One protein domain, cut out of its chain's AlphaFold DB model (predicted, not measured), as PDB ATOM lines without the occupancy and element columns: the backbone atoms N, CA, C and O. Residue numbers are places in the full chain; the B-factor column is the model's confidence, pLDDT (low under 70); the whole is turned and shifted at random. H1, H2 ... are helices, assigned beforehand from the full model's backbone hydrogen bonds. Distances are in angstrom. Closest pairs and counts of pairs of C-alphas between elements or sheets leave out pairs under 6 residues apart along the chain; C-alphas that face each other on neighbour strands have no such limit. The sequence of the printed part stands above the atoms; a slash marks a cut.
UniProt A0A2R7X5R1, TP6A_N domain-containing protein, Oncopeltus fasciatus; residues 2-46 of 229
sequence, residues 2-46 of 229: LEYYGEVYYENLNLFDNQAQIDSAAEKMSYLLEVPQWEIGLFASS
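Overview. This is residues 2 to 46 of the 229 residues of the protein "TP6A_N domain-containing protein" of Oncopeltus fasciatus (UniProt A0A2R7X5R1). Two short helices, H1 and H3, sit over different parts of one long helix, H2, and a short parallel pairing of residues 3 to 4 with 42 to 43 bridges the gap between them. The printed part has 45 residues, with three named helices in the order H1, H2, H3 and no named strand: all helix. It is compact, with a radius of gyration of the C-alphas of 10.2 A, and elongated, spanning 28 by 18 by 15 A.

Arrangement. H1, residues 5 to 11, touches H2, residues 19 to 33, which meets it with residues 19 to 23 alone; the closest C-alphas, of Tyr 9 and Gln 19, are 6.2 A apart. They run opposite ways at a steep tilt of 61 degrees. H3, residues 37 to 40, touches H2, there with residues 26 to 30 alone; the closest C-alphas, of Ser 30 and Gln 37, are 5.5 A apart. H1 and H3 are apart. In H1 and H2 every O i to N i+4 pair is within hydrogen-bond range; H3 is too short for such a pair.

Along the chain. H1 begins at C-alpha 5 (208.862, 217.890, 157.424) and measures 10.0 A, H2 21.4 A; H3, 5.3 A, ends at C-alpha 40 (217.356, 209.838, 157.710).

Size, cuts and confidence. The C-alphas farthest apart, of Asn 14 and Glu 34, are 28.8 A apart. The printed part has no cut and no long link. Residues 2 to 10 and 42 to 44 have pLDDT under 70.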
ATOM      1  N   LEU A   2     219.639 218.662 155.069       56.84
ATOM      2  CA  LEU A   2     218.780 218.413 156.233       56.84
ATOM      3  C   LEU A   2     217.479 219.161 155.951       56.84
ATOM      4  O   LEU A   2     217.554 220.367 155.727       56.84
ATOM      5  N   GLU A   3     216.346 218.467 155.919       60.06
ATOM      6  CA  GLU A   3     215.054 219.056 155.543       60.06
ATOM      7  C   GLU A   3     214.037 218.879 156.672       60.06
ATOM      8  O   GLU A   3     213.946 217.818 157.303       60.06
ATOM      9  N   TYR A   4     213.260 219.926 156.947       65.06
ATOM     10  CA  TYR A   4     212.152 219.831 157.896       65.06
ATOM     11  C   TYR A   4     210.914 219.235 157.225       65.06
ATOM     12  O   TYR A   4     210.630 219.523 156.065       65.06
ATOM     13  N   TYR A   5     210.099 218.476 157.966       64.81
ATOM     14  CA  TYR A   5     208.862 217.890 157.424       64.81
ATOM     15  C   TYR A   5     207.937 218.927 156.780       64.81
ATOM     16  O   TYR A   5     207.262 218.623 155.797       64.81
ATOM     17  N   GLY A   6     207.900 220.143 157.335       58.31
ATOM     18  CA  GLY A   6     207.130 221.247 156.768       58.31
ATOM     19  C   GLY A   6     207.663 221.683 155.405       58.31
ATOM     20  O   GLY A   6     206.879 221.880 154.486       58.31
ATOM     21  N   GLU A   7     208.982 221.772 155.243       68.12
ATOM     22  CA  GLU A   7     209.611 222.134 153.966       68.12
ATOM     23  C   GLU A   7     209.326 221.063 152.909       68.12
ATOM     24  O   GLU A   7     208.804 221.390 151.847       68.12
ATOM     25  N   VAL A   8     209.505 219.782 153.253       67.00
ATOM     26  CA  VAL A   8     209.185 218.657 152.355       67.00
ATOM     27  C   VAL A   8     207.717 218.679 151.925       67.00
ATOM     28  O   VAL A   8     207.418 218.422 150.759       67.00
ATOM     29  N   TYR A   9     206.792 219.010 152.835       64.19
ATOM     30  CA  TYR A   9     205.371 219.142 152.510       64.19
ATOM     31  C   TYR A   9     205.112 220.268 151.516       64.19
ATOM     32  O   TYR A   9     204.463 220.048 150.494       64.19
ATOM     33  N   TYR A  10     205.635 221.462 151.796       63.16
ATOM     34  CA  TYR A  10     205.422 222.629 150.946       63.16
ATOM     35  C   TYR A  10     206.079 222.485 149.569       63.16
ATOM     36  O   TYR A  10     205.517 222.949 148.577       63.16
ATOM     37  N   GLU A  11     207.217 221.803 149.480       74.75
ATOM     38  CA  GLU A  11     207.884 221.511 148.207       74.75
ATOM     39  C   GLU A  11     207.165 220.422 147.396       74.75
ATOM     40  O   GLU A  11     207.280 220.379 146.171       74.75
ATOM     41  N   ASN A  12     206.370 219.574 148.057       74.75
ATOM     42  CA  ASN A  12     205.713 218.414 147.455       74.75
ATOM     43  C   ASN A  12     204.193 218.397 147.684       74.75
ATOM     44  O   ASN A  12     203.597 217.328 147.831       74.75
ATOM     45  N   LEU A  13     203.541 219.565 147.641       74.44
ATOM     46  CA  LEU A  13     202.085 219.705 147.830       74.44
ATOM     47  C   LEU A  13     201.245 218.844 146.867       74.44
ATOM     48  O   LEU A  13     200.089 218.551 147.147       74.44
ATOM     49  N   ASN A  14     201.820 218.426 145.735       77.00
ATOM     50  CA  ASN A  14     201.158 217.560 144.756       77.00
ATOM     51  C   ASN A  14     201.220 216.061 145.110       77.00
ATOM     52  O   ASN A  14     200.530 215.265 144.476       77.00
ATOM     53  N   LEU A  15     202.073 215.663 146.060       74.00
ATOM     54  CA  LEU A  15     202.296 214.267 146.460       74.00
ATOM     55  C   LEU A  15     201.639 213.918 147.801       74.00
ATOM     56  O   LEU A  15     201.419 212.738 148.070       74.00
ATOM     57  N   PHE A  16     201.334 214.920 148.628       75.12
ATOM     58  CA  PHE A  16     200.796 214.727 149.971       75.12
ATOM     59  C   PHE A  16     199.554 215.585 150.203       75.12
ATOM     60  O   PHE A  16     199.568 216.799 150.013       75.12
ATOM     61  N   ASP A  17     198.496 214.960 150.707       76.62
ATOM     62  CA  ASP A  17     197.240 215.617 151.059       76.62
ATOM     63  C   ASP A  17     197.378 216.456 152.338       76.62
ATOM     64  O   ASP A  17     196.702 217.470 152.506       76.62
ATOM     65  N   ASN A  18     198.228 216.026 153.279       78.19
ATOM     66  CA  ASN A  18     198.457 216.719 154.547       78.19
ATOM     67  C   ASN A  18     199.800 216.346 155.197       78.19
ATOM     68  O   ASN A  18     200.368 215.287 154.932       78.19
ATOM     69  N   GLN A  19     200.249 217.193 156.130       72.06
ATOM     70  CA  GLN A  19     201.487 217.020 156.900       72.06
ATOM     71  C   GLN A  19     201.588 215.655 157.604       72.06
ATOM     72  O   GLN A  19     202.665 215.064 157.665       72.06
ATOM     73  N   ALA A  20     200.463 215.103 158.074       76.88
ATOM     74  CA  ALA A  20     200.458 213.839 158.808       76.88
ATOM     75  C   ALA A  20     200.870 212.638 157.937       76.88
ATOM     76  O   ALA A  20     201.331 211.626 158.469       76.88
ATOM     77  N   GLN A  21     200.739 212.728 156.607       80.25
ATOM     78  CA  GLN A  21     201.242 211.692 155.701       80.25
ATOM     79  C   GLN A  21     202.775 211.646 155.681       80.25
ATOM     80  O   GLN A  21     203.338 210.550 155.690       80.25
ATOM     81  N   ILE A  22     203.443 212.803 155.720       78.56
ATOM     82  CA  ILE A  22     204.911 212.892 155.771       78.56
ATOM     83  C   ILE A  22     205.419 212.426 157.127       78.56
ATOM     84  O   ILE A  22     206.313 211.583 157.176       78.56
ATOM     85  N   ASP A  23     204.794 212.885 158.212       75.75
ATOM     86  CA  ASP A  23     205.159 212.460 159.566       75.75
ATOM     87  C   ASP A  23     205.040 210.929 159.699       75.75
ATOM     88  O   ASP A  23     205.952 210.259 160.186       75.75
ATOM     89  N   SER A  24     203.951 210.345 159.178       80.38
ATOM     90  CA  SER A  24     203.750 208.891 159.174       80.38
ATOM     91  C   SER A  24     204.764 208.155 158.297       80.38
ATOM     92  O   SER A  24     205.209 207.063 158.662       80.38
ATOM     93  N   ALA A  25     205.130 208.711 157.140       81.88
ATOM     94  CA  ALA A  25     206.144 208.125 156.272       81.88
ATOM     95  C   ALA A  25     207.521 208.134 156.950       81.88
ATOM     96  O   ALA A  25     208.198 207.106 156.960       81.88
ATOM     97  N   ALA A  26     207.901 209.245 157.582       77.75
ATOM     98  CA  ALA A  26     209.156 209.371 158.314       77.75
ATOM     99  C   ALA A  26     209.229 208.426 159.522       77.75
ATOM    100  O   ALA A  26     210.243 207.754 159.717       77.75
ATOM    101  N   GLU A  27     208.145 208.294 160.293       77.88
ATOM    102  CA  GLU A  27     208.044 207.292 161.363       77.88
ATOM    103  C   GLU A  27     208.218 205.863 160.832       77.88
ATOM    104  O   GLU A  27     208.977 205.084 161.408       77.88
ATOM    105  N   LYS A  28     207.570 205.519 159.711       82.50
ATOM    106  CA  LYS A  28     207.705 204.192 159.088       82.50
ATOM    107  C   LYS A  28     209.116 203.932 158.576       82.50
ATOM    108  O   LYS A  28     209.604 202.822 158.749       82.50
ATOM    109  N   MET A  29     209.771 204.920 157.968       83.00
ATOM    110  CA  MET A  29     211.159 204.778 157.516       83.00
ATOM    111  C   MET A  29     212.105 204.567 158.698       83.00
ATOM    112  O   MET A  29     212.909 203.644 158.661       83.00
ATOM    113  N   SER A  30     211.951 205.353 159.768       80.06
ATOM    114  CA  SER A  30     212.708 205.169 161.013       80.06
ATOM    115  C   SER A  30     212.505 203.777 161.605       80.06
ATOM    116  O   SER A  30     213.469 203.136 162.008       80.06
ATOM    117  N   TYR A  31     211.271 203.274 161.599       81.88
ATOM    118  CA  TYR A  31     210.974 201.923 162.064       81.88
ATOM    119  C   TYR A  31     211.600 200.837 161.174       81.88
ATOM    120  O   TYR A  31     212.198 199.900 161.687       81.88
ATOM    121  N   LEU A  32     211.479 200.953 159.847       85.00
ATOM    122  CA  LEU A  32     211.987 199.958 158.891       85.00
ATOM    123  C   LEU A  32     213.514 199.878 158.855       85.00
ATOM    124  O   LEU A  32     214.059 198.806 158.607       85.00
ATOM    125  N   LEU A  33     214.183 201.014 159.037       84.00
ATOM    126  CA  LEU A  33     215.638 201.112 159.002       84.00
ATOM    127  C   LEU A  33     216.279 200.896 160.376       84.00
ATOM    128  O   LEU A  33     217.499 200.822 160.448       84.00
ATOM    129  N   GLU A  34     215.477 200.821 161.443       80.19
ATOM    130  CA  GLU A  34     215.942 200.753 162.836       80.19
ATOM    131  C   GLU A  34     216.894 201.900 163.221       80.19
ATOM    132  O   GLU A  34     217.703 201.773 164.134       80.19
ATOM    133  N   VAL A  35     216.768 203.047 162.545       76.69
ATOM    134  CA  VAL A  35     217.539 204.260 162.835       76.69
ATOM    135  C   VAL A  35     216.620 205.385 163.294       76.69
ATOM    136  O   VAL A  35     215.458 205.474 162.867       76.69
ATOM    137  N   PRO A  36     217.104 206.291 164.148       72.38
ATOM    138  CA  PRO A  36     216.348 207.474 164.518       72.38
ATOM    139  C   PRO A  36     216.156 208.438 163.334       72.38
ATOM    140  O   PRO A  36     216.935 208.475 162.384       72.38
ATOM    141  N   GLN A  37     215.105 209.263 163.395       70.88
ATOM    142  CA  GLN A  37     214.695 210.146 162.285       70.88
ATOM    143  C   GLN A  37     215.799 211.120 161.834       70.88
ATOM    144  O   GLN A  37     215.911 211.415 160.645       70.88
ATOM    145  N   TRP A  38     216.664 211.559 162.753       71.75
ATOM    146  CA  TRP A  38     217.774 212.456 162.426       71.75
ATOM    147  C   TRP A  38     218.852 211.816 161.541       71.75
ATOM    148  O   TRP A  38     219.547 212.545 160.837       71.75
ATOM    149  N   GLU A  39     218.978 210.486 161.518       73.44
ATOM    150  CA  GLU A  39     219.898 209.782 160.610       73.44
ATOM    151  C   GLU A  39     219.351 209.670 159.182       73.44
ATOM    152  O   GLU A  39     220.115 209.528 158.231       73.44
ATOM    153  N   ILE A  40     218.032 209.810 159.017       73.75
ATOM    154  CA  ILE A  40     217.356 209.838 157.710       73.75
ATOM    155  C   ILE A  40     217.466 211.236 157.073       73.75
ATOM    156  O   ILE A  40     217.237 211.399 155.877       73.75
ATOM    157  N   GLY A  41     217.853 212.251 157.853       70.12
ATOM    158  CA  GLY A  41     217.965 213.637 157.395       70.12
ATOM    159  C   GLY A  41     216.635 214.392 157.353       70.12
ATOM    160  O   GLY A  41     216.583 215.471 156.763       70.12
ATOM    161  N   LEU A  42     215.587 213.851 157.989       69.88
ATOM    162  CA  LEU A  42     214.282 214.493 158.112       69.88
ATOM    163  C   LEU A  42     213.996 214.901 159.561       69.88
ATOM    164  O   LEU A  42     214.155 214.099 160.485       69.88
ATOM    165  N   PHE A  43     213.531 216.135 159.752       68.75
ATOM    166  CA  PHE A  43     213.365 216.728 161.081       68.75
ATOM    167  C   PHE A  43     211.943 217.218 161.337       68.75
ATOM    168  O   PHE A  43     211.342 217.926 160.526       68.75
ATOM    169  N   ALA A  44     211.424 216.896 162.522       67.81
ATOM    170  CA  ALA A  44     210.220 217.532 163.039       67.81
ATOM    171  C   ALA A  44     210.522 218.975 163.455       67.81
ATOM    172  O   ALA A  44     211.608 219.280 163.952       67.81
ATOM    173  N   SER A  45     209.534 219.861 163.326       71.12
ATOM    174  CA  SER A  45     209.605 221.157 163.991       71.12
ATOM    175  C   SER A  45     209.606 220.949 165.509       71.12
ATOM    176  O   SER A  45     208.736 220.280 166.070       71.12
ATOM    177  N   SER A  46     210.615 221.507 166.175       82.00
ATOM    178  CA  SER A  46     210.687 221.514 167.634       82.00
ATOM    179  C   SER A  46     209.811 222.635 168.184       82.00
ATOM    180  O   SER A  46     209.842 223.765 167.690       82.00
TER     181      SER A  46